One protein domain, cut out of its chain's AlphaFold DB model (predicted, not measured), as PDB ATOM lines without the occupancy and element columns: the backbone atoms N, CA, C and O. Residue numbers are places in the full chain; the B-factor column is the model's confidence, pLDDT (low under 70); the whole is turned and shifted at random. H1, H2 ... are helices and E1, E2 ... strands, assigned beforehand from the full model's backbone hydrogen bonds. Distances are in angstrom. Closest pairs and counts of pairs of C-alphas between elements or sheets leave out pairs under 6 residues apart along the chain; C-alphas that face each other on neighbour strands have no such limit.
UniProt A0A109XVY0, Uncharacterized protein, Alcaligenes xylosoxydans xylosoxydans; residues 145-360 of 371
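AT A GLANCE: This is residues 145 to 360 of the 371 residues of an uncharacterized protein of Alcaligenes xylosoxydans xylosoxydans (UniProt A0A109XVY0). A strongly twisted sheet, E5-E4-E2-E12, curled like part of a barrel, is the middle of three layers, with helices on both faces: H1 and H4 cover one, short H5 and H7 the other. E6 of the pair E6-E7 runs beside E5, H2 and H3 lie beyond H4, and the hairpins E8-E9 and E10-E11 and the pair E1-E13 lie round the edges. The 216 printed residues hold seven named helices and thirteen strands, in the order E1 H1 H2 H3 H4 E2 E3 E4 E5 E6 H5 H6 E7 E8 E9 E10 E11 H7 E12 E13; the large sheet is antiparallel and the class mixed. It is compact and rounded, radius of gyration of the C-alphas 16.6 A, spans 43 by 38 by 34 A.

IN THESE COORDINATES: The sheet is E5 (264 to 268), E4 (251 to 259, 25.3 A), E2 (232 to 238, 19.7 A) and E12 (350 to 354). The helices are H1 (163 to 176, 20.0 A), H2 (189 to 193), H3 (197 to 206), H4 (213 to 224, 16.4 A), H5 (285 to 290), H6 (292 to 297) and H7 (344 to 349). The other strands are E1 (145 to 147), from C-alpha 145 at (108.953, 127.830, 121.639), E3 (247 to 249), E6 (274 to 278), E7 (298 to 302), E8 (307 to 312), E9 (318 to 323), E10 (334 to 336), E11 (339 to 341) and E13 (356 to 359), to C-alpha 359 at (106.823, 127.166, 127.799).

HOW THE PARTS SIT: Within hydrogen-bond range are N 257 and O 266 of E4 and E5, 2.9 A, N 254 and O 235 of E4 and E2, 3.0 A, and N 236 and O 352 of E2 and E12, 2.9 A. H4 runs along the strands at a height over the sheet of 8.7 A; its closest C-alphas to E4 are Ala 214 and Ala 253, 4.8 A. H1, on the sheet too, touches H4 with residues 171 to 175 alone, at a steep tilt of 60 degrees; the closest C-alphas are Leu 172 and Phe 220, 7.3 A. H7, on the face opposite H4, runs across the strands and touches H5, C-alphas 289 and 348 being closest at 5.1 A. Every O i to N i+4 pair is within range in H1 to H5; H6 and H7 have 0 of 2, with 1 of 3 and 2 of 3 O i to N i+3 pairs.

THE WHOLE: The C-alphas farthest apart, Glu 261 and Asp 315, are 50.0 A apart. The printed part has no cut. The links E1 to H1 and H1 to H2 are long. Mean pLDDT of the printed part is 88.3; residues 186, 226 to 228, 241 to 243 and 355 to 360 are under 70.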
ATOM      1  N   GLU A 145     109.787 128.056 120.463       79.50
ATOM      2  CA  GLU A 145     108.953 127.830 121.639       79.50
ATOM      3  C   GLU A 145     108.116 126.562 121.478       79.50
ATOM      4  O   GLU A 145     107.515 126.304 120.432       79.50
ATOM      5  N   PHE A 146     108.063 125.761 122.541       81.88
ATOM      6  CA  PHE A 146     107.267 124.539 122.585       81.88
ATOM      7  C   PHE A 146     106.295 124.552 123.757       81.88
ATOM      8  O   PHE A 146     106.659 124.943 124.869       81.88
ATOM      9  N   VAL A 147     105.084 124.050 123.507       81.62
ATOM     10  CA  VAL A 147     104.038 123.864 124.516       81.62
ATOM     11  C   VAL A 147     104.147 122.473 125.143       81.62
ATOM     12  O   VAL A 147     104.017 121.453 124.460       81.62
ATOM     13  N   GLY A 148     104.312 122.432 126.467       77.94
ATOM     14  CA  GLY A 148     104.285 121.199 127.258       77.94
ATOM     15  C   GLY A 148     105.635 120.476 127.382       77.94
ATOM     16  O   GLY A 148     106.695 120.992 127.037       77.94
ATOM     17  N   LYS A 149     105.607 119.267 127.961       79.69
ATOM     18  CA  LYS A 149     106.788 118.402 128.158       79.69
ATOM     19  C   LYS A 149     106.748 117.230 127.175       79.69
ATOM     20  O   LYS A 149     105.668 116.724 126.879       79.69
ATOM     21  N   SER A 150     107.912 116.742 126.735       82.94
ATOM     22  CA  SER A 150     107.964 115.657 125.745       82.94
ATOM     23  C   SER A 150     107.435 114.320 126.260       82.94
ATOM     24  O   SER A 150     106.830 113.557 125.515       82.94
ATOM     25  N   GLY A 151     107.692 114.006 127.533       78.75
ATOM     26  CA  GLY A 151     107.376 112.706 128.129       78.75
ATOM     27  C   GLY A 151     108.230 111.535 127.613       78.75
ATOM     28  O   GLY A 151     108.254 110.498 128.273       78.75
ATOM     29  N   ILE A 152     108.971 111.712 126.512       86.81
ATOM     30  CA  ILE A 152     109.761 110.682 125.827       86.81
ATOM     31  C   ILE A 152     110.934 110.222 126.701       86.81
ATOM     32  O   ILE A 152     111.610 111.019 127.353       86.81
ATOM     33  N   SER A 153     111.187 108.911 126.697       83.56
ATOM     34  CA  SER A 153     112.360 108.293 127.316       83.56
ATOM     35  C   SER A 153     113.019 107.354 126.309       83.56
ATOM     36  O   SER A 153     112.499 106.279 126.021       83.56
ATOM     37  N   ALA A 154     114.154 107.785 125.760       87.62
ATOM     38  CA  ALA A 154     114.971 106.992 124.850       87.62
ATOM     39  C   ALA A 154     116.263 106.547 125.550       87.62
ATOM     40  O   ALA A 154     116.878 107.313 126.298       87.62
ATOM     41  N   LYS A 155     116.676 105.296 125.319       91.81
ATOM     42  CA  LYS A 155     117.960 104.780 125.816       91.81
ATOM     43  C   LYS A 155     119.098 105.319 124.941       91.81
ATOM     44  O   LYS A 155     118.893 105.420 123.738       91.81
ATOM     45  N   PRO A 156     120.283 105.637 125.494       94.00
ATOM     46  CA  PRO A 156     121.450 105.959 124.675       94.00
ATOM     47  C   PRO A 156     121.797 104.808 123.717       94.00
ATOM     48  O   PRO A 156     121.718 103.648 124.120       94.00
ATOM     49  N   MET A 157     122.193 105.128 122.485       95.12
ATOM     50  CA  MET A 157     122.539 104.175 121.419       95.12
ATOM     51  C   MET A 157     123.798 104.619 120.659       95.12
ATOM     52  O   MET A 157     124.202 105.773 120.774       95.12
ATOM     53  N   GLY A 158     124.394 103.714 119.879       94.00
ATOM     54  CA  GLY A 158     125.584 103.974 119.063       94.00
ATOM     55  C   GLY A 158     126.909 103.925 119.834       94.00
ATOM     56  O   GLY A 158     126.934 103.901 121.068       94.00
ATOM     57  N   ASP A 159     128.009 103.959 119.082       93.88
ATOM     58  CA  ASP A 159     129.364 103.680 119.587       93.88
ATOM     59  C   ASP A 159     130.209 104.935 119.851       93.88
ATOM     60  O   ASP A 159     131.377 104.847 120.229       93.88
ATOM     61  N   SER A 160     129.630 106.130 119.685       95.25
ATOM     62  CA  SER A 160     130.339 107.386 119.955       95.25
ATOM     63  C   SER A 160     130.895 107.400 121.383       95.25
ATOM     64  O   SER A 160     130.158 107.034 122.303       95.25
ATOM     65  N   PRO A 161     132.129 107.881 121.632       95.38
ATOM     66  CA  PRO A 161     132.678 107.975 122.986       95.38
ATOM     67  C   PRO A 161     131.913 108.981 123.861       95.38
ATOM     68  O   PRO A 161     131.881 108.836 125.086       95.38
ATOM     69  N   TYR A 162     131.214 109.943 123.256       95.94
ATOM     70  CA  TYR A 162     130.505 111.009 123.962       95.94
ATOM     71  C   TYR A 162     129.082 110.590 124.350       95.94
ATOM     72  O   TYR A 162     128.247 110.267 123.500       95.94
ATOM     73  N   LEU A 163     128.750 110.658 125.645       95.12
ATOM     74  CA  LEU A 163     127.419 110.267 126.133       95.12
ATOM     75  C   LEU A 163     126.295 111.133 125.537       95.12
ATOM     76  O   LEU A 163     125.184 110.639 125.339       95.12
ATOM     77  N   ALA A 164     126.571 112.410 125.258       95.19
ATOM     78  CA  ALA A 164     125.625 113.320 124.614       95.19
ATOM     79  C   ALA A 164     125.226 112.824 123.213       95.19
ATOM     80  O   ALA A 164     124.035 112.723 122.925       95.19
ATOM     81  N   VAL A 165     126.202 112.416 122.396       96.56
ATOM     82  CA  VAL A 165     125.958 111.850 121.058       96.56
ATOM     83  C   VAL A 165     125.145 110.567 121.165       96.56
ATOM     84  O   VAL A 165     124.153 110.412 120.457       96.56
ATOM     85  N   ARG A 166     125.480 109.671 122.106       96.38
ATOM     86  CA  ARG A 166     124.712 108.429 122.288       96.38
ATOM     87  C   ARG A 166     123.256 108.684 122.691       96.38
ATOM     88  O   ARG A 166     122.346 108.007 122.221       96.38
ATOM     89  N   LYS A 167     123.009 109.676 123.554       95.06
ATOM     90  CA  LYS A 167     121.651 110.107 123.940       95.06
ATOM     91  C   LYS A 167     120.877 110.693 122.757       95.06
ATOM     92  O   LYS A 167     119.724 110.321 122.563       95.06
ATOM     93  N   ALA A 168     121.512 111.569 121.978       95.94
ATOM     94  CA  ALA A 168     120.933 112.155 120.770       95.94
ATOM     95  C   ALA A 168     120.581 111.074 119.734       95.94
ATOM     96  O   ALA A 168     119.469 111.053 119.219       95.94
ATOM     97  N   THR A 169     121.483 110.114 119.526       97.12
ATOM     98  CA  THR A 169     121.294 108.962 118.631       97.12
ATOM     99  C   THR A 169     120.122 108.088 119.076       97.12
ATOM    100  O   THR A 169     119.252 107.751 118.280       97.12
ATOM    101  N   GLY A 170     120.023 107.780 120.372       95.81
ATOM    102  CA  GLY A 170     118.882 107.042 120.916       95.81
ATOM    103  C   GLY A 170     117.541 107.752 120.707       95.81
ATOM    104  O   GLY A 170     116.543 107.121 120.355       95.81
ATOM    105  N   LEU A 171     117.515 109.075 120.890       95.19
ATOM    106  CA  LEU A 171     116.325 109.879 120.621       95.19
ATOM    107  C   LEU A 171     115.979 109.901 119.127       95.19
ATOM    108  O   LEU A 171     114.810 109.776 118.766       95.19
ATOM    109  N   LEU A 172     116.990 110.006 118.268       95.94
ATOM    110  CA  LEU A 172     116.838 109.960 116.822       95.94
ATOM    111  C   LEU A 172     116.199 108.638 116.363       95.94
ATOM    112  O   LEU A 172     115.214 108.668 115.628       95.94
ATOM    113  N   HIS A 173     116.684 107.496 116.863       95.69
ATOM    114  CA  HIS A 173     116.081 106.183 116.597       95.69
ATOM    115  C   HIS A 173     114.617 106.106 117.044       95.69
ATOM    116  O   HIS A 173     113.791 105.525 116.345       95.69
ATOM    117  N   TYR A 174     114.269 106.695 118.195       93.94
ATOM    118  CA  TYR A 174     112.880 106.726 118.658       93.94
ATOM    119  C   TYR A 174     111.964 107.495 117.692       93.94
ATOM    120  O   TYR A 174     110.860 107.033 117.386       93.94
ATOM    121  N   LEU A 175     112.419 108.657 117.208       93.62
ATOM    122  CA  LEU A 175     111.647 109.512 116.304       93.62
ATOM    123  C   LEU A 175     111.520 108.906 114.904       93.62
ATOM    124  O   LEU A 175     110.414 108.856 114.373       93.62
ATOM    125  N   TRP A 176     112.602 108.368 114.338       93.00
ATOM    126  CA  TRP A 176     112.549 107.655 113.053       93.00
ATOM    127  C   TRP A 176     111.891 106.273 113.137       93.00
ATOM    128  O   TRP A 176     111.542 105.692 112.115       93.00
ATOM    129  N   GLY A 177     111.652 105.759 114.345       90.56
ATOM    130  CA  GLY A 177     110.767 104.617 114.570       90.56
ATOM    131  C   GLY A 177     109.278 104.939 114.378       90.56
ATOM    132  O   GLY A 177     108.457 104.024 114.412       90.56
ATOM    133  N   GLN A 178     108.908 106.214 114.207       89.94
ATOM    134  CA  GLN A 178     107.547 106.627 113.853       89.94
ATOM    135  C   GLN A 178     107.375 106.645 112.321       89.94
ATOM    136  O   GLN A 178     108.364 106.814 111.606       89.94
ATOM    137  N   PRO A 179     106.149 106.503 111.781       86.00
ATOM    138  CA  PRO A 179     105.917 106.518 110.337       86.00
ATOM    139  C   PRO A 179     105.928 107.954 109.786       86.00
ATOM    140  O   PRO A 179     104.910 108.503 109.381       86.00
ATOM    141  N   VAL A 180     107.098 108.589 109.812       86.44
ATOM    142  CA  VAL A 180     107.281 109.990 109.417       86.44
ATOM    143  C   VAL A 180     107.099 110.142 107.907       86.44
ATOM    144  O   VAL A 180     107.921 109.661 107.121       86.44
ATOM    145  N   LYS A 181     106.033 110.843 107.504       86.19
ATOM    146  CA  LYS A 181     105.858 111.309 106.127       86.19
ATOM    147  C   LYS A 181     106.787 112.493 105.849       86.19
ATOM    148  O   LYS A 181     106.882 113.400 106.673       86.19
ATOM    149  N   GLN A 182     107.445 112.498 104.695       85.81
ATOM    150  CA  GLN A 182     108.241 113.610 104.183       85.81
ATOM    151  C   GLN A 182     107.532 114.306 103.026       85.81
ATOM    152  O   GLN A 182     106.839 113.665 102.233       85.81
ATOM    153  N   GLY A 183     107.781 115.604 102.905       81.94
ATOM    154  CA  GLY A 183     107.253 116.441 101.837       81.94
ATOM    155  C   GLY A 183     106.762 117.788 102.361       81.94
ATOM    156  O   GLY A 183     106.733 118.004 103.579       81.94
ATOM    157  N   PRO A 184     106.395 118.701 101.453       78.81
ATOM    158  CA  PRO A 184     105.666 119.908 101.804       78.81
ATOM    159  C   PRO A 184     104.312 119.563 102.446       78.81
ATOM    160  O   PRO A 184     103.764 118.479 102.260       78.81
ATOM    161  N   THR A 185     103.782 120.493 103.235       76.50
ATOM    162  CA  THR A 185     102.527 120.328 103.979       76.50
ATOM    163  C   THR A 185     101.664 121.568 103.818       76.50
ATOM    164  O   THR A 185     102.178 122.688 103.790       76.50
ATOM    165  N   SER A 186     100.351 121.372 103.714       69.44
ATOM    166  CA  SER A 186      99.359 122.450 103.679       69.44
ATOM    167  C   SER A 186      98.973 122.942 105.078       69.44
ATOM    168  O   SER A 186      98.417 124.033 105.206       69.44
ATOM    169  N   LEU A 187      99.287 122.180 106.135       72.88
ATOM    170  CA  LEU A 187      99.030 122.607 107.508       72.88
ATOM    171  C   LEU A 187      99.982 123.757 107.887       72.88
ATOM    172  O   LEU A 187     101.203 123.596 107.763       72.88
ATOM    173  N   PRO A 188      99.475 124.882 108.424       79.31
ATOM    174  CA  PRO A 188     100.325 125.972 108.878       79.31
ATOM    175  C   PRO A 188     101.340 125.501 109.927       79.31
ATOM    176  O   PRO A 188     100.990 124.925 110.958       79.31
ATOM    177  N   TYR A 189     102.621 125.790 109.692       81.00
ATOM    178  CA  TYR A 189     103.722 125.316 110.538       81.00
ATOM    179  C   TYR A 189     103.570 125.694 112.022       81.00
ATOM    180  O   TYR A 189     103.836 124.887 112.915       81.00
ATOM    181  N   ASN A 190     103.073 126.903 112.294       82.25
ATOM    182  CA  ASN A 190     102.838 127.384 113.654       82.25
ATOM    183  C   ASN A 190     101.813 126.527 114.408       82.25
ATOM    184  O   ASN A 190     101.988 126.281 115.600       82.25
ATOM    185  N   GLU A 191     100.788 126.003 113.731       83.94
ATOM    186  CA  GLU A 191      99.822 125.108 114.369       83.94
ATOM    187  C   GLU A 191     100.469 123.797 114.806       83.94
ATOM    188  O   GLU A 191     100.132 123.269 115.865       83.94
ATOM    189  N   PHE A 192     101.420 123.271 114.030       84.81
ATOM    190  CA  PHE A 192     102.192 122.101 114.436       84.81
ATOM    191  C   PHE A 192     103.067 122.414 115.654       84.81
ATOM    192  O   PHE A 192     103.059 121.651 116.623       84.81
ATOM    193  N   LEU A 193     103.784 123.544 115.657       83.75
ATOM    194  CA  LEU A 193     104.673 123.931 116.758       83.75
ATOM    195  C   LEU A 193     103.953 124.077 118.103       83.75
ATOM    196  O   LEU A 193     104.486 123.612 119.116       83.75
ATOM    197  N   GLN A 194     102.737 124.629 118.104       86.12
ATOM    198  CA  GLN A 194     101.944 124.879 119.314       86.12
ATOM    199  C   GLN A 194     101.285 123.623 119.910       86.12
ATOM    200  O   GLN A 194     100.651 123.680 120.965       86.12
ATOM    201  N   LYS A 195     101.448 122.452 119.283       88.88
ATOM    202  CA  LYS A 195     100.918 121.192 119.818       88.88
ATOM    203  C   LYS A 195     101.865 120.550 120.848       88.88
ATOM    204  O   LYS A 195     103.090 120.541 120.651       88.88
ATOM    205  N   PRO A 196     101.322 119.922 121.909       90.75
ATOM    206  CA  PRO A 196     102.095 119.058 122.799       90.75
ATOM    207  C   PRO A 196     102.787 117.919 122.042       90.75
ATOM    208  O   PRO A 196     102.315 117.478 120.994       90.75
ATOM    209  N   MET A 197     103.883 117.388 122.594       90.94
ATOM    210  CA  MET A 197     104.660 116.316 121.949       90.94
ATOM    211  C   MET A 197     103.806 115.093 121.594       90.94
ATOM    212  O   MET A 197     103.900 114.585 120.483       90.94
ATOM    213  N   ALA A 198     102.940 114.643 122.506       90.25
ATOM    214  CA  ALA A 198     102.066 113.498 122.251       90.25
ATOM    215  C   ALA A 198     101.163 113.725 121.023       90.25
ATOM    216  O   ALA A 198     101.047 112.839 120.182       90.25
ATOM    217  N   SER A 199     100.596 114.926 120.884       91.25
ATOM    218  CA  SER A 199      99.773 115.311 119.735       91.25
ATOM    219  C   SER A 199     100.592 115.418 118.446       91.25
ATOM    220  O   SER A 199     100.131 114.954 117.411       91.25
ATOM    221  N   LYS A 200     101.817 115.966 118.499       90.88
ATOM    222  CA  LYS A 200     102.738 115.990 117.345       90.88
ATOM    223  C   LYS A 200     103.026 114.577 116.836       90.88
ATOM    224  O   LYS A 200     102.916 114.323 115.643       90.88
ATOM    225  N   LEU A 201     103.347 113.652 117.745       90.38
ATOM    226  CA  LEU A 201     103.589 112.252 117.392       90.38
ATOM    227  C   LEU A 201     102.335 111.565 116.851       90.38
ATOM    228  O   LEU A 201     102.456 110.750 115.945       90.38
ATOM    229  N   GLN A 202     101.155 111.873 117.392       89.81
ATOM    230  CA  GLN A 202      99.897 111.306 116.911       89.81
ATOM    231  C   GLN A 202      99.608 111.741 115.470       89.81
ATOM    232  O   GLN A 202      99.434 110.887 114.615       89.81
ATOM    233  N   ILE A 203      99.704 113.040 115.177       86.81
ATOM    234  CA  ILE A 203      99.528 113.588 113.822       86.81
ATOM    235  C   ILE A 203     100.518 112.961 112.830       86.81
ATOM    236  O   ILE A 203     100.149 112.611 111.712       86.81
ATOM    237  N   ILE A 204     101.777 112.782 113.243       86.50
ATOM    238  CA  ILE A 204     102.785 112.101 112.419       86.50
ATOM    239  C   ILE A 204     102.394 110.637 112.173       86.50
ATOM    240  O   ILE A 204     102.543 110.155 111.055       86.50
ATOM    241  N   ARG A 205     101.894 109.927 113.194       85.69
ATOM    242  CA  ARG A 205     101.462 108.523 113.075       85.69
ATOM    243  C   ARG A 205     100.263 108.343 112.160       85.69
ATOM    244  O   ARG A 205     100.245 107.389 111.390       85.69
ATOM    245  N   ASP A 206      99.307 109.255 112.259       83.06
ATOM    246  CA  ASP A 206      98.097 109.259 111.441       83.06
ATOM    247  C   ASP A 206      98.412 109.686 109.998       83.06
ATOM    248  O   ASP A 206      97.677 109.373 109.064       83.06
ATOM    249  N   GLY A 207      99.577 110.312 109.788       75.19
ATOM    250  CA  GLY A 207     100.028 110.757 108.480       75.19
ATOM    251  C   GLY A 207      99.388 112.072 108.044       75.19
ATOM    252  O   GLY A 207      99.429 112.386 106.856       75.19
ATOM    253  N   ASP A 208      98.835 112.831 108.986       73.38
ATOM    254  CA  ASP A 208      98.142 114.104 108.760       73.38
ATOM    255  C   ASP A 208      99.114 115.286 108.600       73.38
ATOM    256  O   ASP A 208      98.704 116.423 108.369       73.38
ATOM    257  N   PHE A 209     100.422 115.045 108.750       78.00
ATOM    258  CA  PHE A 209     101.452 116.064 108.589       78.00
ATOM    259  C   PHE A 209     102.720 115.492 107.957       78.00
ATOM    260  O   PHE A 209     103.352 114.586 108.507       78.00
ATOM    261  N   ALA A 210     103.107 116.064 106.817       80.19
ATOM    262  CA  ALA A 210     104.407 115.831 106.208       80.19
ATOM    263  C   ALA A 210     105.461 116.742 106.853       80.19
ATOM    264  O   ALA A 210     105.234 117.927 107.104       80.19
ATOM    265  N   VAL A 211     106.617 116.164 107.158       81.88
ATOM    266  CA  VAL A 211     107.704 116.823 107.873       81.88
ATOM    267  C   VAL A 211     108.877 117.040 106.918       81.88
ATOM    268  O   VAL A 211     109.356 116.103 106.284       81.88
ATOM    269  N   MET A 212     109.378 118.274 106.860       87.69
ATOM    270  CA  MET A 212     110.670 118.609 106.245       87.69
ATOM    271  C   MET A 212     111.745 118.831 107.321       87.69
ATOM    272  O   MET A 212     111.462 118.734 108.518       87.69
ATOM    273  N   CYS A 213     112.973 119.174 106.915       91.12
ATOM    274  CA  CYS A 213     114.115 119.361 107.819       91.12
ATOM    275  C   CYS A 213     113.790 120.225 109.055       91.12
ATOM    276  O   CYS A 213     114.093 119.818 110.175       91.12
ATOM    277  N   ALA A 214     113.082 121.350 108.887       89.12
ATOM    278  CA  ALA A 214     112.691 122.230 109.993       89.12
ATOM    279  C   ALA A 214     111.707 121.574 110.971       89.12
ATOM    280  O   ALA A 214     111.930 121.601 112.182       89.12
ATOM    281  N   GLY A 215     110.663 120.919 110.459       89.38
ATOM    282  CA  GLY A 215     109.692 120.232 111.308       89.38
ATOM    283  C   GLY A 215     110.313 119.063 112.073       89.38
ATOM    284  O   GLY A 215     109.980 118.849 113.239       89.38
ATOM    285  N   PHE A 216     111.259 118.340 111.461       92.69
ATOM    286  CA  PHE A 216     111.921 117.216 112.121       92.69
ATOM    287  C   PHE A 216     112.940 117.692 113.157       92.69
ATOM    288  O   PHE A 216     112.995 117.148 114.262       92.69
ATOM    289  N   ARG A 217     113.691 118.756 112.844       93.75
ATOM    290  CA  ARG A 217     114.527 119.477 113.810       93.75
ATOM    291  C   ARG A 217     113.706 119.869 115.035       93.75
ATOM    292  O   ARG A 217     114.110 119.575 116.156       93.75
ATOM    293  N   ASP A 218     112.547 120.487 114.840       91.62
ATOM    294  CA  ASP A 218     111.732 120.994 115.946       91.62
ATOM    295  C   ASP A 218     111.052 119.874 116.741       91.62
ATOM    296  O   ASP A 218     110.918 119.975 117.963       91.62
ATOM    297  N   LEU A 219     110.714 118.757 116.093       91.88
ATOM    298  CA  LEU A 219     110.310 117.537 116.785       91.88
ATOM    299  C   LEU A 219     111.444 116.996 117.669       91.88
ATOM    300  O   LEU A 219     111.210 116.670 118.834       91.88
ATOM    301  N   PHE A 220     112.671 116.944 117.150       93.94
ATOM    302  CA  PHE A 220     113.848 116.510 117.900       93.94
ATOM    303  C   PHE A 220     114.150 117.432 119.087       93.94
ATOM    304  O   PHE A 220     114.333 116.952 120.207       93.94
ATOM    305  N   LEU A 221     114.135 118.751 118.873       92.12
ATOM    306  CA  LEU A 221     114.340 119.747 119.926       92.12
ATOM    307  C   LEU A 221     113.280 119.619 121.021       92.12
ATOM    308  O   LEU A 221     113.629 119.511 122.194       92.12
ATOM    309  N   HIS A 222     111.998 119.544 120.655       91.06
ATOM    310  CA  HIS A 222     110.927 119.356 121.629       91.06
ATOM    311  C   HIS A 222     111.071 118.017 122.364       91.06
ATOM    312  O   HIS A 222     110.807 117.948 123.559       91.06
ATOM    313  N   ALA A 223     111.527 116.952 121.701       90.81
ATOM    314  CA  ALA A 223     111.724 115.654 122.340       90.81
ATOM    315  C   ALA A 223     112.880 115.661 123.352       90.81
ATOM    316  O   ALA A 223     112.753 115.073 124.432       90.81
ATOM    317  N   ALA A 224     113.959 116.376 123.032       90.12
ATOM    318  CA  ALA A 224     115.079 116.641 123.931       90.12
ATOM    319  C   ALA A 224     114.718 117.642 125.048       90.12
ATOM    320  O   ALA A 224     115.323 117.617 126.126       90.12
ATOM    321  N   ALA A 225     113.705 118.488 124.830       77.62
ATOM    322  CA  ALA A 225     113.204 119.416 125.829       77.62
ATOM    323  C   ALA A 225     112.696 118.657 127.061       77.62
ATOM    324  O   ALA A 225     111.797 117.816 127.003       77.62
ATOM    325  N   ASN A 226     113.259 119.007 128.213       62.22
ATOM    326  CA  ASN A 226     112.764 118.663 129.544       62.22
ATOM    327  C   ASN A 226     112.962 117.230 130.059       62.22
ATOM    328  O   ASN A 226     112.478 116.945 131.156       62.22
ATOM    329  N   LYS A 227     113.704 116.341 129.379       56.66
ATOM    330  CA  LYS A 227     114.025 115.009 129.954       56.66
ATOM    331  C   LYS A 227     115.431 114.465 129.747       56.66
ATOM    332  O   LYS A 227     115.758 113.405 130.277       56.66
ATOM    333  N   THR A 228     116.308 115.194 129.080       56.91
ATOM    334  CA  THR A 228     117.675 114.737 128.860       56.91
ATOM    335  C   THR A 228     118.655 115.744 129.428       56.91
ATOM    336  O   THR A 228     118.539 116.936 129.185       56.91
ATOM    337  N   SER A 229     119.712 115.274 130.091       70.19
ATOM    338  CA  SER A 229     120.942 116.058 130.304       70.19
ATOM    339  C   SER A 229     121.642 116.437 128.975       70.19
ATOM    340  O   SER A 229     122.850 116.659 128.952       70.19
ATOM    341  N   LEU A 230     120.916 116.370 127.859       88.56
ATOM    342  CA  LEU A 230     121.330 116.698 126.516       88.56
ATOM    343  C   LEU A 230     120.898 118.142 126.295       88.56
ATOM    344  O   LEU A 230     119.706 118.429 126.205       88.56
ATOM    345  N   LYS A 231     121.870 119.048 126.270       91.81
ATOM    346  CA  LYS A 231     121.615 120.423 125.856       91.81
ATOM    347  C   LYS A 231     121.641 120.444 124.335       91.81
ATOM    348  O   LYS A 231     122.619 119.992 123.743       91.81
ATOM    349  N   VAL A 232     120.566 120.948 123.747       92.88
ATOM    350  CA  VAL A 232     120.372 121.053 122.302       92.88
ATOM    351  C   VAL A 232     120.020 122.491 121.942       92.88
ATOM    352  O   VAL A 232     119.424 123.195 122.762       92.88
ATOM    353  N   ARG A 233     120.371 122.927 120.734       92.69
ATOM    354  CA  ARG A 233     119.938 124.213 120.177       92.69
ATOM    355  C   ARG A 233     119.616 124.089 118.695       92.69
ATOM    356  O   ARG A 233     120.126 123.187 118.026       92.69
ATOM    357  N   ALA A 234     118.754 124.971 118.207       93.25
ATOM    358  CA  ALA A 234     118.382 124.983 116.804       93.25
ATOM    359  C   ALA A 234     119.496 125.615 115.968       93.25
ATOM    360  O   ALA A 234     120.139 126.575 116.396       93.25
ATOM    361  N   VAL A 235     119.672 125.092 114.760       92.12
ATOM    362  CA  VAL A 235     120.510 125.670 113.716       92.12
ATOM    363  C   VAL A 235     119.643 125.885 112.482       92.12
ATOM    364  O   VAL A 235     118.948 124.974 112.021       92.12
ATOM    365  N   ALA A 236     119.684 127.102 111.957       90.75
ATOM    366  CA  ALA A 236     119.221 127.434 110.622       90.75
ATOM    367  C   ALA A 236     120.453 127.751 109.770       90.75
ATOM    368  O   ALA A 236     121.284 128.573 110.160       90.75
ATOM    369  N   ALA A 237     120.575 127.066 108.641       90.31
ATOM    370  CA  ALA A 237     121.690 127.179 107.718       90.31
ATOM    371  C   ALA A 237     121.133 127.573 106.342       90.31
ATOM    372  O   ALA A 237     120.129 127.013 105.897       90.31
ATOM    373  N   MET A 238     121.728 128.570 105.694       86.88
ATOM    374  CA  MET A 238     121.357 128.991 104.344       86.88
ATOM    375  C   MET A 238     122.591 129.217 103.468       86.88
ATOM    376  O   MET A 238     123.591 129.786 103.916       86.88
ATOM    377  N   ASN A 239     122.487 128.852 102.187       83.31
ATOM    378  CA  ASN A 239     123.515 129.160 101.192       83.31
ATOM    379  C   ASN A 239     123.572 130.656 100.829       83.31
ATOM    380  O   ASN A 239     124.520 131.093 100.196       83.31
ATOM    381  N   TYR A 240     122.574 131.458 101.209       77.12
ATOM    382  CA  TYR A 240     122.650 132.922 101.271       77.12
ATOM    383  C   TYR A 240     121.563 133.497 102.175       77.12
ATOM    384  O   TYR A 240     120.594 132.822 102.517       77.12
ATOM    385  N   SER A 241     121.740 134.759 102.569       66.38
ATOM    386  CA  SER A 241     120.740 135.496 103.349       66.38
ATOM    387  C   SER A 241     119.571 135.858 102.433       66.38
ATOM    388  O   SER A 241     119.847 136.466 101.404       66.38
ATOM    389  N   PRO A 242     118.311 135.520 102.745       60.25
ATOM    390  CA  PRO A 242     117.193 135.665 101.815       60.25
ATOM    391  C   PRO A 242     116.822 137.144 101.637       60.25
ATOM    392  O   PRO A 242     116.467 137.782 102.627       60.25
ATOM    393  N   PRO A 243     116.856 137.714 100.416       60.06
ATOM    394  CA  PRO A 243     116.484 139.112 100.246       60.06
ATOM    395  C   PRO A 243     115.477 139.356  99.118       60.06
ATOM    396  O   PRO A 243     115.165 140.511  98.854       60.06
ATOM    397  N   LEU A 244     114.951 138.317  98.459       78.38
ATOM    398  CA  LEU A 244     114.041 138.459  97.322       78.38
ATOM    399  C   LEU A 244     112.783 137.618  97.545       78.38
ATOM    400  O   LEU A 244     112.831 136.390  97.562       78.38
ATOM    401  N   ASN A 245     111.651 138.295  97.741       81.44
ATOM    402  CA  ASN A 245     110.360 137.642  97.946       81.44
ATOM    403  C   ASN A 245     110.035 136.709  96.764       81.44
ATOM    404  O   ASN A 245     110.170 137.098  95.608       81.44
ATOM    405  N   GLY A 246     109.610 135.479  97.055       85.25
ATOM    406  CA  GLY A 246     109.299 134.461  96.046       85.25
ATOM    407  C   GLY A 246     110.492 133.644  95.536       85.25
ATOM    408  O   GLY A 246     110.256 132.627  94.886       85.25
ATOM    409  N   LEU A 247     111.738 134.019  95.859       88.69
ATOM    410  CA  LEU A 247     112.937 133.250  95.515       88.69
ATOM    411  C   LEU A 247     113.519 132.569  96.756       88.69
ATOM    412  O   LEU A 247     114.029 133.224  97.667       88.69
ATOM    413  N   LEU A 248     113.446 131.242  96.791       88.69
ATOM    414  CA  LEU A 248     113.908 130.445  97.922       88.69
ATOM    415  C   LEU A 248     115.425 130.254  97.886       88.69
ATOM    416  O   LEU A 248     116.010 130.074  96.821       88.69
ATOM    417  N   SER A 249     116.054 130.222  99.059       86.69
ATOM    418  CA  SER A 249     117.438 129.779  99.195       86.69
ATOM    419  C   SER A 249     117.510 128.271  99.398       86.69
ATOM    420  O   SER A 249     116.596 127.667  99.973       86.69
ATOM    421  N   TYR A 250     118.628 127.657  98.994       87.69
ATOM    422  CA  TYR A 250     118.963 126.357  99.562       87.69
ATOM    423  C   TYR A 250     119.219 126.564 101.049       87.69
ATOM    424  O   TYR A 250     120.201 127.179 101.472       87.69
ATOM    425  N   SER A 251     118.293 126.056 101.844       88.62
ATOM    426  CA  SER A 251     118.317 126.181 103.287       88.62
ATOM    427  C   SER A 251     118.161 124.818 103.923       88.62
ATOM    428  O   SER A 251     117.561 123.899 103.365       88.62
ATOM    429  N   HIS A 252     118.733 124.695 105.109       93.00
ATOM    430  CA  HIS A 252     118.645 123.491 105.897       93.00
ATOM    431  C   HIS A 252     118.449 123.832 107.367       93.00
ATOM    432  O   HIS A 252     118.932 124.843 107.880       93.00
ATOM    433  N   ALA A 253     117.707 122.975 108.052       92.38
ATOM    434  CA  ALA A 253     117.381 123.135 109.454       92.38
ATOM    435  C   ALA A 253     117.838 121.892 110.209       92.38
ATOM    436  O   ALA A 253     117.444 120.770 109.900       92.38
ATOM    437  N   THR A 254     118.689 122.113 111.204       96.19
ATOM    438  CA  THR A 254     119.418 121.060 111.913       96.19
ATOM    439  C   THR A 254     119.626 121.454 113.377       96.19
ATOM    440  O   THR A 254     119.080 122.462 113.837       96.19
ATOM    441  N   THR A 255     120.350 120.654 114.155       96.31
ATOM    442  CA  THR A 255     120.604 120.941 115.571       96.31
ATOM    443  C   THR A 255     122.085 120.944 115.895       96.31
ATOM    444  O   THR A 255     122.910 120.381 115.181       96.31
ATOM    445  N   GLU A 256     122.420 121.560 117.020       97.38
ATOM    446  CA  GLU A 256     123.675 121.292 117.704       97.38
ATOM    447  C   GLU A 256     123.403 120.712 119.084       97.38
ATOM    448  O   GLU A 256     122.453 121.102 119.769       97.38
ATOM    449  N   ILE A 257     124.287 119.816 119.510       96.38
ATOM    450  CA  ILE A 257     124.303 119.253 120.856       96.38
ATOM    451  C   ILE A 257     125.555 119.714 121.599       96.38
ATOM    452  O   ILE A 257     126.642 119.802 121.030       96.38
ATOM    453  N   TRP A 258     125.415 120.021 122.885       96.19
ATOM    454  CA  TRP A 258     126.562 120.341 123.732       96.19
ATOM    455  C   TRP A 258     127.244 119.052 124.178       96.19
ATOM    456  O   TRP A 258     126.605 118.204 124.807       96.19
ATOM    457  N   ILE A 259     128.546 118.939 123.923       96.25
ATOM    458  CA  ILE A 259     129.377 117.840 124.419       96.25
ATOM    459  C   ILE A 259     130.214 118.357 125.601       96.25
ATOM    460  O   ILE A 259     131.171 119.105 125.379       96.25
ATOM    461  N   PRO A 260     129.880 118.000 126.861       95.31
ATOM    462  CA  PRO A 260     130.593 118.487 128.045       95.31
ATOM    463  C   PRO A 260     132.092 118.181 128.040       95.31
ATOM    464  O   PRO A 260     132.882 119.023 128.456       95.31
ATOM    465  N   GLU A 261     132.469 117.000 127.552       95.62
ATOM    466  CA  GLU A 261     133.847 116.515 127.488       95.62
ATOM    467  C   GLU A 261     134.713 117.378 126.558       95.62
ATOM    468  O   GLU A 261     135.881 117.614 126.850       95.62
ATOM    469  N   LEU A 262     134.118 117.903 125.482       96.00
ATOM    470  CA  LEU A 262     134.773 118.788 124.513       96.00
ATOM    471  C   LEU A 262     134.560 120.277 124.815       96.00
ATOM    472  O   LEU A 262     135.201 121.127 124.206       96.00
ATOM    473  N   LYS A 263     133.633 120.602 125.727       96.31
ATOM    474  CA  LYS A 263     133.168 121.969 126.016       96.31
ATOM    475  C   LYS A 263     132.782 122.740 124.747       96.31
ATOM    476  O   LYS A 263     133.109 123.919 124.612       96.31
ATOM    477  N   ARG A 264     132.089 122.073 123.821       96.25
ATOM    478  CA  ARG A 264     131.700 122.657 122.532       96.25
ATOM    479  C   ARG A 264     130.308 122.222 122.089       96.25
ATOM    480  O   ARG A 264     129.818 121.160 122.482       96.25
ATOM    481  N   TRP A 265     129.706 123.049 121.240       97.62
ATOM    482  CA  TRP A 265     128.547 122.683 120.433       97.62
ATOM    483  C   TRP A 265     129.015 121.912 119.196       97.62
ATOM    484  O   TRP A 265     130.013 122.286 118.580       97.62
ATOM    485  N   VAL A 266     128.322 120.823 118.883       98.12
ATOM    486  CA  VAL A 266     128.622 119.923 117.764       98.12
ATOM    487  C   VAL A 266     127.370 119.751 116.929       98.12
ATOM    488  O   VAL A 266     126.298 119.524 117.493       98.12
ATOM    489  N   ILE A 267     127.508 119.847 115.607       98.00
ATOM    490  CA  ILE A 267     126.419 119.632 114.659       98.00
ATOM    491  C   ILE A 267     125.892 118.203 114.810       98.00
ATOM    492  O   ILE A 267     126.647 117.230 114.819       98.00
ATOM    493  N   PHE A 268     124.581 118.083 114.949       98.19
ATOM    494  CA  PHE A 268     123.870 116.818 114.960       98.19
ATOM    495  C   PHE A 268     122.630 117.006 114.104       98.19
ATOM    496  O   PHE A 268     121.727 117.760 114.468       98.19
ATOM    497  N   ASP A 269     122.598 116.344 112.958       98.19
ATOM    498  CA  ASP A 269     121.530 116.498 111.989       98.19
ATOM    499  C   ASP A 269     120.491 115.398 112.153       98.19
ATOM    500  O   ASP A 269     120.722 114.271 111.712       98.19
ATOM    501  N   PRO A 270     119.337 115.674 112.784       96.81
ATOM    502  CA  PRO A 270     118.333 114.643 112.976       96.81
ATOM    503  C   PRO A 270     117.620 114.287 111.662       96.81
ATOM    504  O   PRO A 270     117.114 113.177 111.528       96.81
ATOM    505  N   TRP A 271     117.576 115.194 110.681       95.56
ATOM    506  CA  TRP A 271     116.919 114.932 109.401       95.56
ATOM    507  C   TRP A 271     117.737 113.975 108.532       95.56
ATOM    508  O   TRP A 271     117.202 113.033 107.941       95.56
ATOM    509  N   MET A 272     119.046 114.215 108.470       95.62
ATOM    510  CA  MET A 272     119.982 113.411 107.689       95.62
ATOM    511  C   MET A 272     120.614 112.270 108.492       95.62
ATOM    512  O   MET A 272     121.154 111.357 107.891       95.62
ATOM    513  N   GLY A 273     120.536 112.277 109.825       97.38
ATOM    514  CA  GLY A 273     121.126 111.249 110.688       97.38
ATOM    515  C   GLY A 273     122.650 111.238 110.679       97.38
ATOM    516  O   GLY A 273     123.264 110.171 110.676       97.38
ATOM    517  N   ILE A 274     123.258 112.422 110.683       98.38
ATOM    518  CA  ILE A 274     124.708 112.609 110.560       98.38
ATOM    519  C   ILE A 274     125.248 113.583 111.610       98.38
ATOM    520  O   ILE A 274     124.519 114.374 112.209       98.38
ATOM    521  N   MET A 275     126.561 113.554 111.783       98.12
ATOM    522  CA  MET A 275     127.374 114.634 112.335       98.12
ATOM    523  C   MET A 275     128.474 114.987 111.332       98.12
ATOM    524  O   MET A 275     128.684 114.272 110.351       98.12
ATOM    525  N   VAL A 276     129.215 116.057 111.613       98.31
ATOM    526  CA  VAL A 276     130.415 116.421 110.854       98.31
ATOM    527  C   VAL A 276     131.617 116.420 111.784       98.31
ATOM    528  O   VAL A 276     131.549 116.925 112.909       98.31
ATOM    529  N   THR A 277     132.721 115.854 111.312       98.00
ATOM    530  CA  THR A 277     134.026 115.942 111.967       98.00
ATOM    531  C   THR A 277     135.017 116.690 111.089       98.00
ATOM    532  O   THR A 277     134.852 116.770 109.875       98.00
ATOM    533  N   MET A 278     136.054 117.244 111.706       97.06
ATOM    534  CA  MET A 278     137.227 117.784 111.028       97.06
ATOM    535  C   MET A 278     138.452 117.243 111.751       97.06
ATOM    536  O   MET A 278     138.544 117.355 112.974       97.06
ATOM    537  N   ASN A 279     139.364 116.603 111.018       92.94
ATOM    538  CA  ASN A 279     140.516 115.904 111.607       92.94
ATOM    539  C   ASN A 279     140.121 114.883 112.699       92.94
ATOM    540  O   ASN A 279     140.812 114.719 113.701       92.94
ATOM    541  N   GLY A 280     138.977 114.210 112.519       92.62
ATOM    542  CA  GLY A 280     138.447 113.213 113.456       92.62
ATOM    543  C   GLY A 280     137.720 113.780 114.683       92.62
ATOM    544  O   GLY A 280     137.098 113.013 115.417       92.62
ATOM    545  N   GLU A 281     137.729 115.098 114.900       95.50
ATOM    546  CA  GLU A 281     136.995 115.731 115.998       95.50
ATOM    547  C   GLU A 281     135.632 116.265 115.536       95.50
ATOM    548  O   GLU A 281     135.567 116.934 114.505       95.50
ATOM    549  N   PRO A 282     134.533 116.037 116.281       97.69
ATOM    550  CA  PRO A 282     133.230 116.596 115.932       97.69
ATOM    551  C   PRO A 282     133.205 118.128 116.004       97.69
ATOM    552  O   PRO A 282     133.686 118.708 116.981       97.69
ATOM    553  N   ILE A 283     132.603 118.778 115.006       98.06
ATOM    554  CA  ILE A 283     132.572 120.241 114.863       98.06
ATOM    555  C   ILE A 283     131.152 120.816 114.883       98.06
ATOM    556  O   ILE A 283     130.181 120.085 114.712       98.06
ATOM    557  N   GLY A 284     131.016 122.119 115.137       97.81
ATOM    558  CA  GLY A 284     129.738 122.839 115.113       97.81
ATOM    559  C   GLY A 284     129.423 123.493 113.762       97.81
ATOM    560  O   GLY A 284     130.275 123.592 112.881       97.81
ATOM    561  N   ALA A 285     128.212 124.026 113.618       96.31
ATOM    562  CA  ALA A 285     127.745 124.736 112.425       96.31
ATOM    563  C   ALA A 285     128.624 125.954 112.085       96.31
ATOM    564  O   ALA A 285     128.980 126.178 110.931       96.31
ATOM    565  N   MET A 286     129.031 126.716 113.106       94.62
ATOM    566  CA  MET A 286     129.927 127.868 112.936       94.62
ATOM    567  C   MET A 286     131.337 127.460 112.494       94.62
ATOM    568  O   MET A 286     132.028 128.255 111.860       94.62
ATOM    569  N   ASP A 287     131.787 126.253 112.844       96.75
ATOM    570  CA  ASP A 287     133.087 125.741 112.407       96.75
ATOM    571  C   ASP A 287     133.042 125.366 110.922       96.75
ATOM    572  O   ASP A 287     133.988 125.682 110.201       96.75
ATOM    573  N   ILE A 288     131.929 124.775 110.461       96.75
ATOM    574  CA  ILE A 288     131.676 124.507 109.036       96.75
ATOM    575  C   ILE A 288     131.687 125.824 108.255       96.75
ATOM    576  O   ILE A 288     132.424 125.947 107.284       96.75
ATOM    577  N   GLN A 289     130.952 126.841 108.723       94.56
ATOM    578  CA  GLN A 289     130.915 128.157 108.078       94.56
ATOM    579  C   GLN A 289     132.306 128.807 107.984       94.56
ATOM    580  O   GLN A 289     132.684 129.327 106.939       94.56
ATOM    581  N   LYS A 290     133.088 128.797 109.072       95.19
ATOM    582  CA  LYS A 290     134.427 129.419 109.104       95.19
ATOM    583  C   LYS A 290     135.456 128.699 108.237       95.19
ATOM    584  O   LYS A 290     136.420 129.323 107.812       95.19
ATOM    585  N   ASN A 291     135.282 127.398 108.033       94.81
ATOM    586  CA  ASN A 291     136.188 126.557 107.253       94.81
ATOM    587  C   ASN A 291     135.535 126.116 105.936       94.81
ATOM    588  O   ASN A 291     135.863 125.050 105.426       94.81
ATOM    589  N   TYR A 292     134.614 126.915 105.394       90.75
ATOM    590  CA  TYR A 292     133.829 126.577 104.205       90.75
ATOM    591  C   TYR A 292     134.704 126.141 103.008       90.75
ATOM    592  O   TYR A 292     134.393 125.157 102.332       90.75
ATOM    593  N   ASP A 293     135.860 126.791 102.825       92.25
ATOM    594  CA  ASP A 293     136.832 126.487 101.762       92.25
ATOM    595  C   ASP A 293     137.672 125.216 102.007       92.25
ATOM    596  O   ASP A 293     138.380 124.767 101.112       92.25
ATOM    597  N   ARG A 294     137.595 124.615 103.203       93.75
ATOM    598  CA  ARG A 294     138.361 123.423 103.632       93.75
ATOM    599  C   ARG A 294     137.451 122.208 103.813       93.75
ATOM    600  O   ARG A 294     137.562 121.453 104.779       93.75
ATOM    601  N   ALA A 295     136.477 122.065 102.919       90.62
ATOM    602  CA  ALA A 295     135.483 120.995 102.991       90.62
ATOM    603  C   ALA A 295     136.082 119.592 102.787       90.62
ATOM    604  O   ALA A 295     135.492 118.615 103.232       90.62
ATOM    605  N   ASP A 296     137.247 119.494 102.149       91.38
ATOM    606  CA  ASP A 296     138.038 118.272 101.982       91.38
ATOM    607  C   ASP A 296     138.615 117.737 103.304       91.38
ATOM    608  O   ASP A 296     138.864 116.539 103.436       91.38
ATOM    609  N   GLU A 297     138.771 118.600 104.310       95.12
ATOM    610  CA  GLU A 297     139.168 118.212 105.667       95.12
ATOM    611  C   GLU A 297     137.978 117.807 106.557       95.12
ATOM    612  O   GLU A 297     138.172 117.357 107.694       95.12
ATOM    613  N   MET A 298     136.748 117.984 106.064       97.44
ATOM    614  CA  MET A 298     135.519 117.650 106.777       97.44
ATOM    615  C   MET A 298     134.999 116.277 106.361       97.44
ATOM    616  O   MET A 298     135.065 115.886 105.198       97.44
ATOM    617  N   GLN A 299     134.428 115.546 107.314       97.44
ATOM    618  CA  GLN A 299     133.850 114.230 107.064       97.44
ATOM    619  C   GLN A 299     132.436 114.142 107.623       97.44
ATOM    620  O   GLN A 299     132.190 114.473 108.785       97.44
ATOM    621  N   ILE A 300     131.518 113.643 106.794       97.69
ATOM    622  CA  ILE A 300     130.196 113.203 107.233       97.69
ATOM    623  C   ILE A 300     130.358 111.914 108.036       97.69
ATOM    624  O   ILE A 300     130.931 110.937 107.557       97.69
ATOM    625  N   VAL A 301     129.821 111.904 109.252       97.69
ATOM    626  CA  VAL A 301     129.795 110.731 110.126       97.69
ATOM    627  C   VAL A 301     128.339 110.353 110.393       97.69
ATOM    628  O   VAL A 301     127.674 111.035 111.179       97.69
ATOM    629  N   PRO A 302     127.823 109.282 109.766       97.75
ATOM    630  CA  PRO A 302     126.516 108.724 110.093       97.75
ATOM    631  C   PRO A 302     126.410 108.381 111.579       97.75
ATOM    632  O   PRO A 302     127.317 107.781 112.155       97.75
ATOM    633  N   VAL A 303     125.294 108.753 112.205       97.19
ATOM    634  CA  VAL A 303     124.945 108.308 113.570       97.19
ATOM    635  C   VAL A 303     123.864 107.230 113.574       97.19
ATOM    636  O   VAL A 303     123.590 106.632 114.609       97.19
ATOM    637  N   ILE A 304     123.258 106.984 112.415       96.19
ATOM    638  CA  ILE A 304     122.308 105.913 112.135       96.19
ATOM    639  C   ILE A 304     122.597 105.385 110.724       96.19
ATOM    640  O   ILE A 304     122.963 106.166 109.846       96.19
ATOM    641  N   ASP A 305     122.449 104.080 110.509       95.50
ATOM    642  CA  ASP A 305     122.804 103.451 109.227       95.50
ATOM    643  C   ASP A 305     121.761 103.715 108.137       95.50
ATOM    644  O   ASP A 305     122.095 103.935 106.974       95.50
ATOM    645  N   GLU A 306     120.483 103.699 108.520       96.00
ATOM    646  CA  GLU A 306     119.352 103.807 107.606       96.00
ATOM    647  C   GLU A 306     118.198 104.567 108.255       96.00
ATOM    648  O   GLU A 306     117.864 104.365 109.427       96.00
ATOM    649  N   ILE A 307     117.545 105.417 107.468       94.25
ATOM    650  CA  ILE A 307     116.381 106.190 107.887       94.25
ATOM    651  C   ILE A 307     115.185 105.801 107.014       94.25
ATOM    652  O   ILE A 307     115.192 106.086 105.812       94.25
ATOM    653  N   PRO A 308     114.133 105.182 107.579       90.94
ATOM    654  CA  PRO A 308     112.902 104.955 106.842       90.94
ATOM    655  C   PRO A 308     112.155 106.279 106.673       90.94
ATOM    656  O   PRO A 308     111.824 106.946 107.651       90.94
ATOM    657  N   ARG A 309     111.849 106.638 105.428       88.19
ATOM    658  CA  ARG A 309     111.018 107.797 105.101       88.19
ATOM    659  C   ARG A 309     109.775 107.340 104.358       88.19
ATOM    660  O   ARG A 309     109.833 106.433 103.530       88.19
ATOM    661  N   PHE A 310     108.641 107.952 104.666       87.12
ATOM    662  CA  PHE A 310     107.390 107.705 103.959       87.12
ATOM    663  C   PHE A 310     107.087 108.902 103.076       87.12
ATOM    664  O   PHE A 310     107.280 110.037 103.487       87.12
ATOM    665  N   HIS A 311     106.621 108.667 101.865       83.75
ATOM    666  CA  HIS A 311     106.280 109.708 100.909       83.75
ATOM    667  C   HIS A 311     104.900 109.409 100.341       83.75
ATOM    668  O   HIS A 311     104.624 108.258 100.010       83.75
ATOM    669  N   GLN A 312     104.036 110.416 100.286       80.69
ATOM    670  CA  GLN A 312     102.722 110.307  99.668       80.69
ATOM    671  C   GLN A 312     102.813 110.877  98.258       80.69
ATOM    672  O   GLN A 312     103.102 112.059  98.106       80.69
ATOM    673  N   ASN A 313     102.590 110.019  97.268       79.62
ATOM    674  CA  ASN A 313     102.498 110.420  95.873       79.62
ATOM    675  C   ASN A 313     101.179 111.175  95.627       79.62
ATOM    676  O   ASN A 313     100.223 111.034  96.396       79.62
ATOM    677  N   GLY A 314     101.083 111.897  94.508       76.06
ATOM    678  CA  GLY A 314      99.875 112.627  94.100       76.06
ATOM    679  C   GLY A 314      98.632 111.759  93.855       76.06
ATOM    680  O   GLY A 314      97.519 112.271  93.814       76.06
ATOM    681  N   ASP A 315      98.787 110.439  93.720       81.94
ATOM    682  CA  ASP A 315      97.675 109.481  93.644       81.94
ATOM    683  C   ASP A 315      97.205 108.977  95.028       81.94
ATOM    684  O   ASP A 315      96.350 108.094  95.121       81.94
ATOM    685  N   GLY A 316      97.777 109.515  96.112       78.19
ATOM    686  CA  GLY A 316      97.503 109.131  97.497       78.19
ATOM    687  C   GLY A 316      98.246 107.877  97.968       78.19
ATOM    688  O   GLY A 316      98.127 107.497  99.138       78.19
ATOM    689  N   THR A 317      99.028 107.218  97.106       83.94
ATOM    690  CA  THR A 317      99.817 106.048  97.508       83.94
ATOM    691  C   THR A 317     100.981 106.459  98.405       83.94
ATOM    692  O   THR A 317     101.674 107.443  98.157       83.94
ATOM    693  N   VAL A 318     101.219 105.682  99.465       83.88
ATOM    694  CA  VAL A 318     102.344 105.909 100.379       83.88
ATOM    695  C   VAL A 318     103.485 104.957 100.032       83.88
ATOM    696  O   VAL A 318     103.386 103.745 100.233       83.88
ATOM    697  N   LYS A 319     104.595 105.509  99.543       86.62
ATOM    698  CA  LYS A 319     105.840 104.787  99.275       86.62
ATOM    699  C   LYS A 319     106.776 104.916 100.472       86.62
ATOM    700  O   LYS A 319     107.036 106.015 100.958       86.62
ATOM    701  N   ARG A 320     107.323 103.793 100.936       89.31
ATOM    702  CA  ARG A 320     108.441 103.793 101.886       89.31
ATOM    703  C   ARG A 320     109.750 103.813 101.104       89.31
ATOM    704  O   ARG A 320     109.976 102.936 100.273       89.31
ATOM    705  N   THR A 321     110.610 104.775 101.398       88.19
ATOM    706  CA  THR A 321     111.987 104.839 100.910       88.19
ATOM    707  C   THR A 321     112.953 104.704 102.082       88.19
ATOM    708  O   THR A 321     112.611 104.981 103.234       88.19
ATOM    709  N   THR A 322     114.161 104.233 101.795       92.00
ATOM    710  CA  THR A 322     115.240 104.160 102.780       92.00
ATOM    711  C   THR A 322     116.291 105.184 102.395       92.00
ATOM    712  O   THR A 322     116.888 105.090 101.325       92.00
ATOM    713  N   PHE A 323     116.497 106.175 103.256       92.69
ATOM    714  CA  PHE A 323     117.585 107.133 103.121       92.69
ATOM    715  C   PHE A 323     118.825 106.594 103.834       92.69
ATOM    716  O   PHE A 323     118.722 106.117 104.965       92.69
ATOM    717  N   ILE A 324     119.982 106.686 103.180       95.50
ATOM    718  CA  ILE A 324     121.265 106.215 103.706       95.50
ATOM    719  C   ILE A 324     122.087 107.444 104.111       95.50
ATOM    720  O   ILE A 324     122.602 108.126 103.232       95.50
ATOM    721  N   PRO A 325     122.255 107.752 105.407       96.50
ATOM    722  CA  PRO A 325     123.018 108.923 105.854       96.50
ATOM    723  C   PRO A 325     124.450 108.992 105.313       96.50
ATOM    724  O   PRO A 325     124.969 110.079 105.075       96.50
ATOM    725  N   ALA A 326     125.072 107.838 105.050       95.94
ATOM    726  CA  ALA A 326     126.395 107.755 104.434       95.94
ATOM    727  C   ALA A 326     126.449 108.266 102.980       95.94
ATOM    728  O   ALA A 326     127.540 108.458 102.455       95.94
ATOM    729  N   SER A 327     125.303 108.477 102.318       94.38
ATOM    730  CA  SER A 327     125.250 109.038 100.963       94.38
ATOM    731  C   SER A 327     125.312 110.567 100.934       94.38
ATOM    732  O   SER A 327     125.322 111.140  99.847       94.38
ATOM    733  N   VAL A 328     125.286 111.244 102.089       95.00
ATOM    734  CA  VAL A 328     125.439 112.703 102.146       95.00
ATOM    735  C   VAL A 328     126.885 113.064 101.817       95.00
ATOM    736  O   VAL A 328     127.814 112.559 102.444       95.00
ATOM    737  N   ASP A 329     127.070 113.962 100.853       94.25
ATOM    738  CA  ASP A 329     128.383 114.463 100.444       94.25
ATOM    739  C   ASP A 329     128.583 115.900 100.945       94.25
ATOM    740  O   ASP A 329     127.654 116.711 100.949       94.25
ATOM    741  N   MET A 330     129.803 116.236 101.369       94.50
ATOM    742  CA  MET A 330     130.139 117.590 101.822       94.50
ATOM    743  C   MET A 330     130.066 118.628 100.698       94.50
ATOM    744  O   MET A 330     129.764 119.789 100.967       94.50
ATOM    745  N   THR A 331     130.359 118.228  99.462       91.94
ATOM    746  CA  THR A 331     130.659 119.126  98.335       91.94
ATOM    747  C   THR A 331     129.808 118.866  97.100       91.94
ATOM    748  O   THR A 331     129.553 119.796  96.335       91.94
ATOM    749  N   LYS A 332     129.364 117.627  96.885       89.44
ATOM    750  CA  LYS A 332     128.673 117.248  95.655       89.44
ATOM    751  C   LYS A 332     127.185 117.508  95.732       89.44
ATOM    752  O   LYS A 332     126.517 117.177  96.708       89.44
ATOM    753  N   PHE A 333     126.684 118.054  94.637       87.75
ATOM    754  CA  PHE A 333     125.266 118.138  94.365       87.75
ATOM    755  C   PHE A 333     124.709 116.731  94.110       87.75
ATOM    756  O   PHE A 333     125.368 115.912  93.468       87.75
ATOM    757  N   SER A 334     123.517 116.438  94.624       86.69
ATOM    758  CA  SER A 334     122.872 115.134  94.461       86.69
ATOM    759  C   SER A 334     121.397 115.296  94.122       86.69
ATOM    760  O   SER A 334     120.695 116.089  94.747       86.69
ATOM    761  N   CYS A 335     120.928 114.528  93.143       85.88
ATOM    762  CA  CYS A 335     119.534 114.504  92.716       85.88
ATOM    763  C   CYS A 335     118.983 113.086  92.812       85.88
ATOM    764  O   CYS A 335     119.670 112.110  92.510       85.88
ATOM    765  N   ASN A 336     117.731 112.971  93.233       84.50
ATOM    766  CA  ASN A 336     116.984 111.723  93.213       84.50
ATOM    767  C   ASN A 336     115.519 111.994  92.836       84.50
ATOM    768  O   ASN A 336     115.149 113.112  92.489       84.50
ATOM    769  N   GLU A 337     114.673 110.965  92.906       81.12
ATOM    770  CA  GLU A 337     113.251 111.062  92.544       81.12
ATOM    771  C   GLU A 337     112.439 112.082  93.373       81.12
ATOM    772  O   GLU A 337     111.337 112.445  92.968       81.12
ATOM    773  N   LEU A 338     112.966 112.523  94.521       80.81
ATOM    774  CA  LEU A 338     112.346 113.471  95.452       80.81
ATOM    775  C   LEU A 338     112.898 114.897  95.312       80.81
ATOM    776  O   LEU A 338     112.524 115.762  96.101       80.81
ATOM    777  N   GLY A 339     113.787 115.125  94.346       86.69
ATOM    778  CA  GLY A 339     114.400 116.419  94.075       86.69
ATOM    779  C   GLY A 339     115.906 116.434  94.300       86.69
ATOM    780  O   GLY A 339     116.557 115.405  94.530       86.69
ATOM    781  N   CYS A 340     116.456 117.633  94.202       87.94
ATOM    782  CA  CYS A 340     117.880 117.883  94.255       87.94
ATOM    783  C   CYS A 340     118.312 118.593  95.539       87.94
ATOM    784  O   CYS A 340     117.580 119.365  96.156       87.94
ATOM    785  N   SER A 341     119.548 118.329  95.949       89.25
ATOM    786  CA  SER A 341     120.160 118.934  97.125       89.25
ATOM    787  C   SER A 341     121.629 119.266  96.864       89.25
ATOM    788  O   SER A 341     122.344 118.453  96.268       89.25
ATOM    789  N   PRO A 342     122.110 120.443  97.298       90.94
ATOM    790  CA  PRO A 342     123.521 120.771  97.214       90.94
ATOM    791  C   PRO A 342     124.357 119.961  98.205       90.94
ATOM    792  O   PRO A 342     123.831 119.353  99.142       90.94
ATOM    793  N   GLY A 343     125.677 120.004  98.010       92.62
ATOM    794  CA  GLY A 343     126.623 119.466  98.983       92.62
ATOM    795  C   GLY A 343     126.388 120.080 100.361       92.62
ATOM    796  O   GLY A 343     126.047 121.257 100.478       92.62
ATOM    797  N   TYR A 344     126.566 119.289 101.417       95.69
ATOM    798  CA  TYR A 344     126.147 119.667 102.766       95.69
ATOM    799  C   TYR A 344     126.749 120.994 103.242       95.69
ATOM    800  O   TYR A 344     126.064 121.762 103.917       95.69
ATOM    801  N   ARG A 345     127.991 121.321 102.848       94.25
ATOM    802  CA  ARG A 345     128.628 122.599 103.207       94.25
ATOM    803  C   ARG A 345     127.878 123.815 102.675       94.25
ATOM    804  O   ARG A 345     127.943 124.870 103.295       94.25
ATOM    805  N   GLU A 346     127.204 123.682 101.531       91.31
ATOM    806  CA  GLU A 346     126.593 124.804 100.816       91.31
ATOM    807  C   GLU A 346     125.515 125.468 101.663       91.31
ATOM    808  O   GLU A 346     125.361 126.684 101.626       91.31
ATOM    809  N   TYR A 347     124.843 124.702 102.522       92.19
ATOM    810  CA  TYR A 347     123.892 125.253 103.479       92.19
ATOM    811  C   TYR A 347     124.544 126.168 104.522       92.19
ATOM    812  O   TYR A 347     123.855 126.982 105.111       92.19
ATOM    813  N   PHE A 348     125.844 126.070 104.796       92.94
ATOM    814  CA  PHE A 348     126.480 126.733 105.941       92.94
ATOM    815  C   PHE A 348     127.203 128.035 105.589       92.94
ATOM    816  O   PHE A 348     127.965 128.537 106.411       92.94
ATOM    817  N   GLN A 349     126.953 128.637 104.421       88.94
ATOM    818  CA  GLN A 349     127.484 129.977 104.125       88.94
ATOM    819  C   GLN A 349     126.961 131.030 105.120       88.94
ATOM    820  O   GLN A 349     127.674 131.966 105.504       88.94
ATOM    821  N   ARG A 350     125.716 130.859 105.584       86.88
ATOM    822  CA  ARG A 350     125.090 131.645 106.651       86.88
ATOM    823  C   ARG A 350     124.503 130.714 107.698       86.88
ATOM    824  O   ARG A 350     123.741 129.811 107.373       86.88
ATOM    825  N   VAL A 351     124.835 130.968 108.959       88.94
ATOM    826  CA  VAL A 351     124.360 130.185 110.098       88.94
ATOM    827  C   VAL A 351     123.707 131.112 111.113       88.94
ATOM    828  O   VAL A 351     124.267 132.142 111.485       88.94
ATOM    829  N   SER A 352     122.532 130.714 111.586       87.12
ATOM    830  CA  SER A 352     121.860 131.290 112.744       87.12
ATOM    831  C   SER A 352     121.593 130.185 113.758       87.12
ATOM    832  O   SER A 352     121.180 129.080 113.400       87.12
ATOM    833  N   THR A 353     121.841 130.474 115.033       84.88
ATOM    834  CA  THR A 353     121.562 129.544 116.129       84.88
ATOM    835  C   THR A 353     120.594 130.185 117.100       84.88
ATOM    836  O   THR A 353     120.852 131.305 117.540       84.88
ATOM    837  N   SER A 354     119.542 129.467 117.487       79.75
ATOM    838  CA  SER A 354     118.601 129.927 118.507       79.75
ATOM    839  C   SER A 354     118.563 128.967 119.693       79.75
ATOM    840  O   SER A 354     118.590 127.739 119.548       79.75
ATOM    841  N   GLU A 355     118.549 129.538 120.899       69.38
ATOM    842  CA  GLU A 355     118.335 128.763 122.117       69.38
ATOM    843  C   GLU A 355     116.864 128.344 122.224       69.38
ATOM    844  O   GLU A 355     115.950 129.075 121.838       69.38
ATOM    845  N   MET A 356     116.645 127.147 122.762       64.50
ATOM    846  CA  MET A 356     115.313 126.606 123.002       64.50
ATOM    847  C   MET A 356     114.754 127.127 124.327       64.50
ATOM    848  O   MET A 356     115.431 127.062 125.355       64.50
ATOM    849  N   GLN A 357     113.482 127.530 124.332       55.53
ATOM    850  CA  GLN A 357     112.744 127.839 125.555       55.53
ATOM    851  C   GLN A 357     111.470 126.990 125.601       55.53
ATOM    852  O   GLN A 357     110.623 127.059 124.715       55.53
ATOM    853  N   SER A 358     111.323 126.152 126.629       51.59
ATOM    854  CA  SER A 358     110.063 125.435 126.835       51.59
ATOM    855  C   SER A 358     109.100 126.316 127.618       51.59
ATOM    856  O   SER A 358     109.402 126.683 128.759       51.59
ATOM    857  N   LEU A 359     107.930 126.596 127.050       51.22
ATOM    858  CA  LEU A 359     106.823 127.166 127.799       51.22
ATOM    859  C   LEU A 359     106.110 126.018 128.514       51.22
ATOM    860  O   LEU A 359     105.370 125.223 127.926       51.22
ATOM    861  N   VAL A 360     106.367 125.905 129.815       50.56
ATOM    862  CA  VAL A 360     105.596 125.016 130.682       50.56
ATOM    863  C   VAL A 360     104.283 125.724 131.001       50.56
ATOM    864  O   VAL A 360     104.152 126.394 132.019       50.56
TER     865      VAL A 360